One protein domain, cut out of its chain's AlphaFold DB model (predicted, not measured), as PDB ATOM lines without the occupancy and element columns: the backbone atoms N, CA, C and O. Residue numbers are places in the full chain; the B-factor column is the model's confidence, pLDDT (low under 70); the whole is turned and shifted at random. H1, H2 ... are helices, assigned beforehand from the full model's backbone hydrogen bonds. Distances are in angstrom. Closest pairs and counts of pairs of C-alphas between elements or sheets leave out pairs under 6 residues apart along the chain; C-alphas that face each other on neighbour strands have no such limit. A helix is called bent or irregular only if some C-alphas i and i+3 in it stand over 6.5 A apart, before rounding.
ATOM      1  N   GLU A  22     -88.352   6.329  84.209       90.81
ATOM      2  CA  GLU A  22     -87.281   7.191  84.694       90.81
ATOM      3  C   GLU A  22     -87.525   8.634  84.251       90.81
ATOM      4  O   GLU A  22     -87.520   9.548  85.080       90.81
ATOM      5  N   ALA A  23     -87.858   8.835  82.972       93.56
ATOM      6  CA  ALA A  23     -88.209  10.155  82.467       93.56
ATOM      7  C   ALA A  23     -89.428  10.746  83.191       93.56
ATOM      8  O   ALA A  23     -89.450  11.939  83.489       93.56
ATOM      9  N   VAL A  24     -90.440   9.929  83.496       94.88
ATOM     10  CA  VAL A  24     -91.635  10.370  84.229       94.88
ATOM     11  C   VAL A  24     -91.300  10.768  85.662       94.88
ATOM     12  O   VAL A  24     -91.691  11.851  86.082       94.88
ATOM     13  N   VAL A  25     -90.549   9.950  86.400       94.56
ATOM     14  CA  VAL A  25     -90.127  10.270  87.775       94.56
ATOM     15  C   VAL A  25     -89.294  11.548  87.792       94.56
ATOM     16  O   VAL A  25     -89.524  12.425  88.620       94.56
ATOM     17  N   LYS A  26     -88.384  11.713  86.828       95.44
ATOM     18  CA  LYS A  26     -87.608  12.947  86.685       95.44
ATOM     19  C   LYS A  26     -88.508  14.169  86.487       95.44
ATOM     20  O   LYS A  26     -88.256  15.193  87.106       95.44
ATOM     21  N   GLN A  27     -89.555  14.059  85.668       96.00
ATOM     22  CA  GLN A  27     -90.532  15.133  85.454       96.00
ATOM     23  C   GLN A  27     -91.387  15.429  86.697       96.00
ATOM     24  O   GLN A  27     -91.759  16.576  86.905       96.00
ATOM     25  N   LEU A  28     -91.697  14.432  87.532       96.31
ATOM     26  CA  LEU A  28     -92.407  14.668  88.796       96.31
ATOM     27  C   LEU A  28     -91.557  15.454  89.804       96.31
ATOM     28  O   LEU A  28     -92.103  16.186  90.618       96.31
ATOM     29  N   ARG A  29     -90.231  15.312  89.751       94.75
ATOM     30  CA  ARG A  29     -89.297  15.928  90.708       94.75
ATOM     31  C   ARG A  29     -88.762  17.294  90.274       94.75
ATOM     32  O   ARG A  29     -87.889  17.836  90.940       94.75
ATOM     33  N   THR A  30     -89.227  17.838  89.152       94.81
ATOM     34  CA  THR A  30     -88.892  19.213  88.754       94.81
ATOM     35  C   THR A  30     -89.725  20.221  89.531       94.81
ATOM     36  O   THR A  30     -90.867  19.915  89.849       94.81
ATOM     37  N   ASP A  31     -89.235  21.450  89.682       93.25
ATOM     38  CA  ASP A  31     -90.006  22.554  90.278       93.25
ATOM     39  C   ASP A  31     -91.038  23.182  89.322       93.25
ATOM     40  O   ASP A  31     -91.788  24.063  89.727       93.25
ATOM     41  N   ASP A  32     -91.088  22.761  88.050       96.69
ATOM     42  CA  ASP A  32     -92.061  23.260  87.070       96.69
ATOM     43  C   ASP A  32     -93.413  22.526  87.211       96.69
ATOM     44  O   ASP A  32     -93.516  21.350  86.823       96.69
ATOM     45  N   PRO A  33     -94.489  23.207  87.663       97.06
ATOM     46  CA  PRO A  33     -95.808  22.596  87.823       97.06
ATOM     47  C   PRO A  33     -96.373  22.029  86.517       97.06
ATOM     48  O   PRO A  33     -97.136  21.063  86.527       97.06
ATOM     49  N   ARG A  34     -95.996  22.590  85.358       97.06
ATOM     50  CA  ARG A  34     -96.452  22.104  84.047       97.06
ATOM     51  C   ARG A  34     -95.821  20.760  83.707       97.06
ATOM     52  O   ARG A  34     -96.505  19.883  83.174       97.06
ATOM     53  N   MET A  35     -94.538  20.585  84.023       97.56
ATOM     54  CA  MET A  35     -93.839  19.313  83.834       97.56
ATOM     55  C   MET A  35     -94.393  18.239  84.769       97.56
ATOM     56  O   MET A  35     -94.688  17.129  84.312       97.56
ATOM     57  N   GLN A  36     -94.638  18.591  86.033       98.12
ATOM     58  CA  GLN A  36     -95.280  17.704  87.003       98.12
ATOM     59  C   GLN A  36     -96.685  17.291  86.537       98.12
ATOM     60  O   GLN A  36     -96.992  16.101  86.461       98.12
ATOM     61  N   ALA A  37     -97.523  18.247  86.125       96.94
ATOM     62  CA  ALA A  37     -98.864  17.986  85.603       96.94
ATOM     63  C   ALA A  37     -98.849  17.049  84.381       96.94
ATOM     64  O   ALA A  37     -99.639  16.100  84.299       96.94
ATOM     65  N   ALA A  38     -97.928  17.276  83.439       96.56
ATOM     66  CA  ALA A  38     -97.763  16.422  82.268       96.56
ATOM     67  C   ALA A  38     -97.368  14.987  82.656       96.56
ATOM     68  O   ALA A  38     -97.913  14.028  82.096       96.56
ATOM     69  N   ALA A  39     -96.472  14.830  83.633       97.50
ATOM     70  CA  ALA A  39     -96.057  13.534  84.156       97.50
ATOM     71  C   ALA A  39     -97.209  12.802  84.857       97.50
ATOM     72  O   ALA A  39     -97.496  11.657  84.503       97.50
ATOM     73  N   ILE A  40     -97.950  13.473  85.748       97.88
ATOM     74  CA  ILE A  40     -99.144  12.912  86.403       97.88
ATOM     75  C   ILE A  40    -100.143  12.408  85.351       97.88
ATOM     76  O   ILE A  40    -100.654  11.290  85.441       97.88
ATOM     77  N   ALA A  41    -100.388  13.199  84.302       96.75
ATOM     78  CA  ALA A  41    -101.308  12.815  83.239       96.75
ATOM     79  C   ALA A  41    -100.834  11.569  82.466       96.75
ATOM     80  O   ALA A  41    -101.659  10.739  82.080       96.75
ATOM     81  N   ARG A  42     -99.520  11.405  82.248       96.12
ATOM     82  CA  ARG A  42     -98.948  10.192  81.630       96.12
ATOM     83  C   ARG A  42     -99.153   8.961  82.511       96.12
ATOM     84  O   ARG A  42     -99.556   7.929  81.983       96.12
ATOM     85  N   ILE A  43     -98.945   9.085  83.822       95.62
ATOM     86  CA  ILE A  43     -99.133   7.988  84.786       95.62
ATOM     87  C   ILE A  43    -100.582   7.503  84.775       95.62
ATOM     88  O   ILE A  43    -100.831   6.307  84.646       95.62
ATOM     89  N   VAL A  44    -101.541   8.433  84.839       95.38
ATOM     90  CA  VAL A  44    -102.972   8.096  84.807       95.38
ATOM     91  C   VAL A  44    -103.357   7.428  83.490       95.38
ATOM     92  O   VAL A  44    -104.070   6.431  83.510       95.38
ATOM     93  N   ARG A  45    -102.874   7.934  82.346       94.62
ATOM     94  CA  ARG A  45    -103.143   7.314  81.034       94.62
ATOM     95  C   ARG A  45    -102.572   5.902  80.921       94.62
ATOM     96  O   ARG A  45    -103.187   5.060  80.279       94.62
ATOM     97  N   ALA A  46    -101.413   5.659  81.525       91.94
ATOM     98  CA  ALA A  46    -100.777   4.348  81.551       91.94
ATOM     99  C   ALA A  46    -101.367   3.405  82.616       91.94
ATOM    100  O   ALA A  46    -100.981   2.240  82.654       91.94
ATOM    101  N   TYR A  47    -102.266   3.893  83.481       90.94
ATOM    102  CA  TYR A  47    -102.764   3.172  84.656       90.94
ATOM    103  C   TYR A  47    -101.636   2.593  85.537       90.94
ATOM    104  O   TYR A  47    -101.794   1.546  86.163       90.94
ATOM    105  N   ASP A  48    -100.487   3.279  85.609       91.38
ATOM    106  CA  ASP A  48     -99.317   2.789  86.346       91.38
ATOM    107  C   ASP A  48     -99.427   3.112  87.843       91.38
ATOM    108  O   ASP A  48     -98.853   4.076  88.357       91.38
ATOM    109  N   ALA A  49    -100.179   2.278  88.560       90.50
ATOM    110  CA  ALA A  49    -100.377   2.413  90.000       90.50
ATOM    111  C   ALA A  49     -99.082   2.256  90.813       90.50
ATOM    112  O   ALA A  49     -99.026   2.698  91.954       90.50
ATOM    113  N   THR A  50     -98.019   1.673  90.251       90.25
ATOM    114  CA  THR A  50     -96.759   1.487  90.988       90.25
ATOM    115  C   THR A  50     -96.010   2.806  91.229       90.25
ATOM    116  O   THR A  50     -95.112   2.853  92.065       90.25
ATOM    117  N   LEU A  51     -96.399   3.882  90.534       94.00
ATOM    118  CA  LEU A  51     -95.919   5.248  90.763       94.00
ATOM    119  C   LEU A  51     -96.748   6.016  91.802       94.00
ATOM    120  O   LEU A  51     -96.524   7.208  92.003       94.00
ATOM    121  N   ALA A  52     -97.676   5.354  92.503       93.81
ATOM    122  CA  ALA A  52     -98.458   5.990  93.561       93.81
ATOM    123  C   ALA A  52     -97.576   6.603  94.658       93.81
ATOM    124  O   ALA A  52     -97.928   7.659  95.165       93.81
ATOM    125  N   GLY A  53     -96.417   6.011  94.971       94.00
ATOM    126  CA  GLY A  53     -95.457   6.592  95.917       94.00
ATOM    127  C   GLY A  53     -95.037   8.018  95.541       94.00
ATOM    128  O   GLY A  53     -95.155   8.921  96.358       94.00
ATOM    129  N   GLU A  54     -94.647   8.250  94.286       95.44
ATOM    130  CA  GLU A  54     -94.247   9.587  93.816       95.44
ATOM    131  C   GLU A  54     -95.441  10.560  93.774       95.44
ATOM    132  O   GLU A  54     -95.298  11.746  94.056       95.44
ATOM    133  N   LEU A  55     -96.648  10.065  93.476       96.75
ATOM    134  CA  LEU A  55     -97.865  10.881  93.528       96.75
ATOM    135  C   LEU A  55     -98.246  11.285  94.961       96.75
ATOM    136  O   LEU A  55     -98.827  12.350  95.150       96.75
ATOM    137  N   ILE A  56     -97.942  10.451  95.962       96.44
ATOM    138  CA  ILE A  56     -98.181  10.772  97.376       96.44
ATOM    139  C   ILE A  56     -97.302  11.943  97.811       96.44
ATOM    140  O   ILE A  56     -97.800  12.830  98.499       96.44
ATOM    141  N   GLU A  57     -96.046  11.994  97.370       95.81
ATOM    142  CA  GLU A  57     -95.144  13.111  97.678       95.81
ATOM    143  C   GLU A  57     -95.643  14.429  97.058       95.81
ATOM    144  O   GLU A  57     -95.627  15.473  97.705       95.81
ATOM    145  N   LEU A  58     -96.228  14.390  95.856       96.94
ATOM    146  CA  LEU A  58     -96.815  15.580  95.223       96.94
ATOM    147  C   LEU A  58     -98.075  16.124  95.917       96.94
ATOM    148  O   LEU A  58     -98.513  17.232  95.605       96.94
ATOM    149  N   LEU A  59     -98.646  15.409  96.889       97.06
ATOM    150  CA  LEU A  59     -99.677  15.976  97.765       97.06
ATOM    151  C   LEU A  59     -99.120  17.076  98.683       97.06
ATOM    152  O   LEU A  59     -99.895  17.887  99.191       97.06
ATOM    153  N   GLU A  60     -97.803  17.117  98.890       95.12
ATOM    154  CA  GLU A  60     -97.103  18.157  99.653       95.12
ATOM    155  C   GLU A  60     -96.623  19.322  98.776       95.12
ATOM    156  O   GLU A  60     -96.091  20.285  99.310       95.12
ATOM    157  N   SER A  61     -96.850  19.276  97.457       95.12
ATOM    158  CA  SER A  61     -96.483  20.359  96.534       95.12
ATOM    159  C   SER A  61     -97.022  21.714  97.001       95.12
ATOM    160  O   SER A  61     -98.169  21.802  97.434       95.12
ATOM    161  N   GLU A  62     -96.246  22.787  96.842       93.19
ATOM    162  CA  GLU A  62     -96.702  24.162  97.095       93.19
ATOM    163  C   GLU A  62     -97.753  24.607  96.064       93.19
ATOM    164  O   GLU A  62     -98.724  25.291  96.405       93.19
ATOM    165  N   ASP A  63     -97.634  24.130  94.821       96.38
ATOM    166  CA  ASP A  63     -98.605  24.391  93.760       96.38
ATOM    167  C   ASP A  63     -99.919  23.628  93.999       96.38
ATOM    168  O   ASP A  63     -99.952  22.397  94.107       96.38
ATOM    169  N   GLU A  64    -101.023  24.372  94.073       95.00
ATOM    170  CA  GLU A  64    -102.358  23.823  94.320       95.00
ATOM    171  C   GLU A  64    -102.844  22.913  93.187       95.00
ATOM    172  O   GLU A  64    -103.466  21.879  93.455       95.00
ATOM    173  N   GLY A  65    -102.533  23.258  91.935       95.69
ATOM    174  CA  GLY A  65    -102.914  22.472  90.765       95.69
ATOM    175  C   GLY A  65    -102.257  21.096  90.777       95.69
ATOM    176  O   GLY A  65    -102.932  20.082  90.587       95.69
ATOM    177  N   VAL A  66    -100.966  21.039  91.091       97.56
ATOM    178  CA  VAL A  66    -100.201  19.796  91.233       97.56
ATOM    179  C   VAL A  66    -100.775  18.934  92.352       97.56
ATOM    180  O   VAL A  66    -101.069  17.760  92.114       97.56
ATOM    181  N   ARG A  67    -101.036  19.508  93.538       96.88
ATOM    182  CA  ARG A  67    -101.672  18.774  94.648       96.88
ATOM    183  C   ARG A  67    -103.029  18.196  94.246       96.88
ATOM    184  O   ARG A  67    -103.327  17.033  94.529       96.88
ATOM    185  N   PHE A  68    -103.860  18.999  93.581       95.69
ATOM    186  CA  PHE A  68    -105.177  18.581  93.106       95.69
ATOM    187  C   PHE A  68    -105.075  17.420  92.106       95.69
ATOM    188  O   PHE A  68    -105.797  16.420  92.215       95.69
ATOM    189  N   MET A  69    -104.156  17.532  91.145       96.94
ATOM    190  CA  MET A  69    -103.920  16.506  90.134       96.94
ATOM    191  C   MET A  69    -103.390  15.212  90.748       96.94
ATOM    192  O   MET A  69    -103.868  14.138  90.381       96.94
ATOM    193  N   ALA A  70    -102.467  15.298  91.705       97.56
ATOM    194  CA  ALA A  70    -101.927  14.151  92.423       97.56
ATOM    195  C   ALA A  70    -103.021  13.407  93.209       97.56
ATOM    196  O   ALA A  70    -103.177  12.195  93.051       97.56
ATOM    197  N   ALA A  71    -103.858  14.128  93.965       96.94
ATOM    198  CA  ALA A  71    -104.989  13.540  94.689       96.94
ATOM    199  C   ALA A  71    -105.985  12.846  93.743       96.94
ATOM    200  O   ALA A  71    -106.415  11.716  93.990       96.94
ATOM    201  N   THR A  72    -106.300  13.488  92.616       96.25
ATOM    202  CA  THR A  72    -107.183  12.916  91.591       96.25
ATOM    203  C   THR A  72    -106.574  11.666  90.952       96.25
ATOM    204  O   THR A  72    -107.273  10.677  90.725       96.25
ATOM    205  N   ALA A  73    -105.274  11.687  90.651       96.62
ATOM    206  CA  ALA A  73    -104.563  10.554  90.074       96.62
ATOM    207  C   ALA A  73    -104.545   9.358  91.030       96.62
ATOM    208  O   ALA A  73    -104.887   8.249  90.622       96.62
ATOM    209  N   LEU A  74    -104.246   9.590  92.311       96.38
ATOM    210  CA  LEU A  74    -104.303   8.558  93.347       96.38
ATOM    211  C   LEU A  74    -105.698   7.942  93.454       96.38
ATOM    212  O   LEU A  74    -105.817   6.718  93.507       96.38
ATOM    213  N   HIS A  75    -106.760   8.752  93.405       95.00
ATOM    214  CA  HIS A  75    -108.125   8.230  93.385       95.00
ATOM    215  C   HIS A  75    -108.380   7.322  92.174       95.00
ATOM    216  O   HIS A  75    -108.888   6.213  92.331       95.00
ATOM    217  N   LYS A  76    -107.987   7.759  90.972       94.56
ATOM    218  CA  LYS A  76    -108.182   6.990  89.732       94.56
ATOM    219  C   LYS A  76    -107.403   5.676  89.709       94.56
ATOM    220  O   LYS A  76    -107.923   4.683  89.215       94.56
ATOM    221  N   LEU A  77    -106.172   5.673  90.220       92.44
ATOM    222  CA  LEU A  77    -105.284   4.508  90.176       92.44
ATOM    223  C   LEU A  77    -105.594   3.481  91.268       92.44
ATOM    224  O   LEU A  77    -105.377   2.292  91.066       92.44
ATOM    225  N   THR A  78    -106.083   3.929  92.426       91.75
ATOM    226  CA  THR A  78    -106.236   3.069  93.614       91.75
ATOM    227  C   THR A  78    -107.689   2.836  94.021       91.75
ATOM    228  O   THR A  78    -107.967   1.985  94.863       91.75
ATOM    229  N   GLY A  79    -108.625   3.632  93.497       91.88
ATOM    230  CA  GLY A  79    -110.027   3.645  93.913       91.88
ATOM    231  C   GLY A  79    -110.278   4.255  95.299       91.88
ATOM    232  O   GLY A  79    -111.436   4.500  95.649       91.88
ATOM    233  N   ARG A  80    -109.240   4.559  96.096       90.44
ATOM    234  CA  ARG A  80    -109.403   5.197  97.412       90.44
ATOM    235  C   ARG A  80    -109.897   6.624  97.245       90.44
ATOM    236  O   ARG A  80    -109.368   7.397  96.450       90.44
ATOM    237  N   LYS A  81    -110.926   6.973  98.009       87.75
ATOM    238  CA  LYS A  81    -111.460   8.331  98.095       87.75
ATOM    239  C   LYS A  81    -110.888   9.002  99.332       87.75
ATOM    240  O   LYS A  81    -110.867   8.403 100.404       87.75
ATOM    241  N   THR A  82    -110.463  10.246  99.187       87.69
ATOM    242  CA  THR A  82    -110.070  11.104 100.304       87.69
ATOM    243  C   THR A  82    -110.739  12.457 100.143       87.69
ATOM    244  O   THR A  82    -110.987  12.908  99.027       87.69
ATOM    245  N   ASN A  83    -111.013  13.131 101.258       90.44
ATOM    246  CA  ASN A  83    -111.566  14.486 101.238       90.44
ATOM    247  C   ASN A  83    -110.471  15.553 101.047       90.44
ATOM    248  O   ASN A  83    -110.567  16.651 101.583       90.44
ATOM    249  N   PHE A  84    -109.387  15.213 100.336       91.69
ATOM    250  CA  PHE A  84    -108.152  16.001 100.313       91.69
ATOM    251  C   PHE A  84    -108.356  17.422  99.776       91.69
ATOM    252  O   PHE A  84    -107.727  18.355 100.260       91.69
ATOM    253  N   HIS A  85    -109.267  17.604  98.820       86.69
ATOM    254  CA  HIS A  85    -109.548  18.910  98.213       86.69
ATOM    255  C   HIS A  85    -110.103  19.947  99.192       86.69
ATOM    256  O   HIS A  85    -109.894  21.136  98.992       86.69
ATOM    257  N   PHE A  86    -110.783  19.505 100.248       89.00
ATOM    258  CA  PHE A  86    -111.387  20.388 101.247       89.00
ATOM    259  C   PHE A  86    -110.608  20.390 102.565       89.00
ATOM    260  O   PHE A  86    -111.071  20.958 103.549       89.00
ATOM    261  N   ALA A  87    -109.450  19.728 102.597       91.69
ATOM    262  CA  ALA A  87    -108.688  19.520 103.813       91.69
ATOM    263  C   ALA A  87    -107.876  20.765 104.200       91.69
ATOM    264  O   ALA A  87    -107.153  21.344 103.373       91.69
ATOM    265  N   THR A  88    -107.916  21.123 105.485       94.94
ATOM    266  CA  THR A  88    -107.003  22.127 106.054       94.94
ATOM    267  C   THR A  88    -105.543  21.662 105.939       94.94
ATOM    268  O   THR A  88    -105.287  20.472 105.729       94.94
ATOM    269  N   PRO A  89    -104.543  22.553 106.077       92.50
ATOM    270  CA  PRO A  89    -103.134  22.150 106.064       92.50
ATOM    271  C   PRO A  89    -102.798  20.999 107.027       92.50
ATOM    272  O   PRO A  89    -102.037  20.094 106.684       92.50
ATOM    273  N   GLU A  90    -103.405  20.981 108.209       93.75
ATOM    274  CA  GLU A  90    -103.223  19.952 109.233       93.75
ATOM    275  C   GLU A  90    -103.892  18.634 108.833       93.75
ATOM    276  O   GLU A  90    -103.330  17.553 109.022       93.75
ATOM    277  N   GLU A  91    -105.092  18.705 108.259       95.06
ATOM    278  CA  GLU A  91    -105.805  17.537 107.748       95.06
ATOM    279  C   GLU A  91    -105.086  16.918 106.550       95.06
ATOM    280  O   GLU A  91    -104.978  15.693 106.476       95.06
ATOM    281  N   ARG A  92    -104.516  17.737 105.656       95.06
ATOM    282  CA  ARG A  92    -103.698  17.255 104.535       95.06
ATOM    283  C   ARG A  92    -102.543  16.398 105.034       95.06
ATOM    284  O   ARG A  92    -102.387  15.282 104.549       95.06
ATOM    285  N   LYS A  93    -101.809  16.851 106.058       95.12
ATOM    286  CA  LYS A  93    -100.717  16.072 106.673       95.12
ATOM    287  C   LYS A  93    -101.196  14.704 107.167       95.12
ATOM    288  O   LYS A  93    -100.544  13.693 106.911       95.12
ATOM    289  N   LYS A  94    -102.365  14.644 107.817       95.94
ATOM    290  CA  LYS A  94    -102.966  13.375 108.274       95.94
ATOM    291  C   LYS A  94    -103.350  12.468 107.104       95.94
ATOM    292  O   LYS A  94    -103.092  11.268 107.150       95.94
ATOM    293  N   ILE A  95    -103.943  13.032 106.052       95.31
ATOM    294  CA  ILE A  95    -104.325  12.285 104.848       95.31
ATOM    295  C   ILE A  95    -103.082  11.716 104.155       95.31
ATOM    296  O   ILE A  95    -103.077  10.542 103.793       95.31
ATOM    297  N   ILE A  96    -102.021  12.512 104.015       95.88
ATOM    298  CA  ILE A  96    -100.749  12.092 103.413       95.88
ATOM    299  C   ILE A  96    -100.105  10.978 104.240       95.88
ATOM    300  O   ILE A  96     -99.712   9.953 103.687       95.88
ATOM    301  N   ALA A  97    -100.063  11.114 105.569       95.81
ATOM    302  CA  ALA A  97     -99.578  10.050 106.446       95.81
ATOM    303  C   ALA A  97    -100.383   8.750 106.268       95.81
ATOM    304  O   ALA A  97     -99.805   7.667 106.176       95.81
ATOM    305  N   GLY A  98    -101.710   8.852 106.141       94.56
ATOM    306  CA  GLY A  98    -102.582   7.714 105.849       94.56
ATOM    307  C   GLY A  98    -102.303   7.068 104.489       94.56
ATOM    308  O   GLY A  98    -102.322   5.841 104.378       94.56
ATOM    309  N   TRP A  99    -102.000   7.871 103.464       94.50
ATOM    310  CA  TRP A  99    -101.563   7.374 102.160       94.50
ATOM    311  C   TRP A  99    -100.227   6.641 102.237       94.50
ATOM    312  O   TRP A  99    -100.140   5.524 101.735       94.50
ATOM    313  N   ARG A 100     -99.219   7.224 102.896       94.62
ATOM    314  CA  ARG A 100     -97.894   6.608 103.078       94.62
ATOM    315  C   ARG A 100     -98.003   5.275 103.826       94.62
ATOM    316  O   ARG A 100     -97.468   4.269 103.368       94.62
ATOM    317  N   ALA A 101     -98.763   5.242 104.922       93.69
ATOM    318  CA  ALA A 101     -98.984   4.028 105.710       93.69
ATOM    319  C   ALA A 101     -99.698   2.933 104.905       93.69
ATOM    320  O   ALA A 101     -99.298   1.769 104.934       93.69
ATOM    321  N   TRP A 102    -100.742   3.302 104.161       91.62
ATOM    322  CA  TRP A 102    -101.447   2.358 103.303       91.62
ATOM    323  C   TRP A 102    -100.567   1.846 102.162       91.62
ATOM    324  O   TRP A 102    -100.551   0.647 101.906       91.62
ATOM    325  N   TRP A 103     -99.814   2.721 101.492       91.31
ATOM    326  CA  TRP A 103     -98.933   2.320 100.397       91.31
ATOM    327  C   TRP A 103     -97.865   1.327 100.872       91.31
ATOM    328  O   TRP A 103     -97.633   0.310 100.218       91.31
ATOM    329  N   GLY A 104     -97.303   1.560 102.063       89.19
ATOM    330  CA  GLY A 104     -96.391   0.623 102.715       89.19
ATOM    331  C   GLY A 104     -97.013  -0.750 102.994       89.19
ATOM    332  O   GLY A 104     -96.311  -1.756 102.904       89.19
ATOM    333  N   SER A 105     -98.322  -0.825 103.273       86.50
ATOM    334  CA  SER A 105     -98.997  -2.100 103.549       86.50
ATOM    335  C   SER A 105     -99.426  -2.868 102.298       86.50
ATOM    336  O   SER A 105     -99.451  -4.096 102.338       86.50
ATOM    337  N   VAL A 106     -99.745  -2.189 101.187       83.12
ATOM    338  CA  VAL A 106    -100.203  -2.863  99.955       83.12
ATOM    339  C   VAL A 106     -99.097  -3.192  98.964       83.12
ATOM    340  O   VAL A 106     -99.255  -4.130  98.188       83.12
ATOM    341  N   ALA A 107     -98.004  -2.427  98.941       64.31
ATOM    342  CA  ALA A 107     -97.038  -2.534  97.854       64.31
ATOM    343  C   ALA A 107     -95.839  -3.440  98.168       64.31
ATOM    344  O   ALA A 107     -95.158  -3.857  97.236       64.31
ATOM    345  N   GLY A 108     -95.493  -3.665  99.445       59.31
ATOM    346  CA  GLY A 108     -94.124  -4.092  99.785       59.31
ATOM    347  C   GLY A 108     -93.053  -3.209  99.108       59.31
ATOM    348  O   GLY A 108     -91.952  -3.674  98.825       59.31
TER     349      GLY A 108
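AT A GLANCE: This is residues 22 to 108 of the 142 residues of an uncharacterized protein of Planctomycetes bacterium DG_20 (UniProt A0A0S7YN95). Three helices, H2, H3 and H4, form an up-and-down bundle with their centres in a triangle; short H1 packs across H2 on one side, and the long H5 packs on H3 on the other. Residues 79 to 88 swing across from H4 to H5, which have no contact with each other. The printed part has 87 residues, with five named helices in the order H1 to H5 and no named strand, and its class is all helix. It is compact and rounded, with a radius of gyration of the C-alphas of 12.0 A and spans of 30, 28 and 17 A.

IN THESE COORDINATES: Find C-alpha 22 at (-87.281, 7.191, 84.694), where H1 begins; it runs to residue 28. H2, residues 33 to 46, covers 19.9 A. H3, residues 49 to 60, covers 18.8 A and is irregular: C-alphas 50 and 53 are 7.2 A apart. H4, residues 64 to 78, covers 21.1 A. H5, residues 89 to 107, covers 26.7 A and ends at C-alpha 107, (-97.038, -2.534, 97.854).

HOW THE PARTS SIT: Look first at the hairpin of H3 and H4, which touch, closest at the C-alphas of Leu 59 and Arg 67, 4.6 A. H2 touches H4 at a shallow tilt of 11 degrees, the same way, closest at the C-alphas of Val 44 and Ala 73, 6.0 A. H5 touches H3 at 18 degrees, a shallow tilt, opposite ways; C-alphas Ile 56 and Ile 96 are closest, 6.7 A. H1 touches H2 at a steep tilt of 51 degrees, with C-alphas Leu 28 and Gln 36 closest, 4.5 A. Every O i to N i+4 pair is within hydrogen-bond range in H1, H2, H4 and H5, and 4 of 8 in H3.

THE WHOLE: The C-alphas farthest apart, Glu 22 and Thr 88, are 32.7 A apart. The printed part has no cut and no long link. Only residues 107 to 108 have pLDDT under 70.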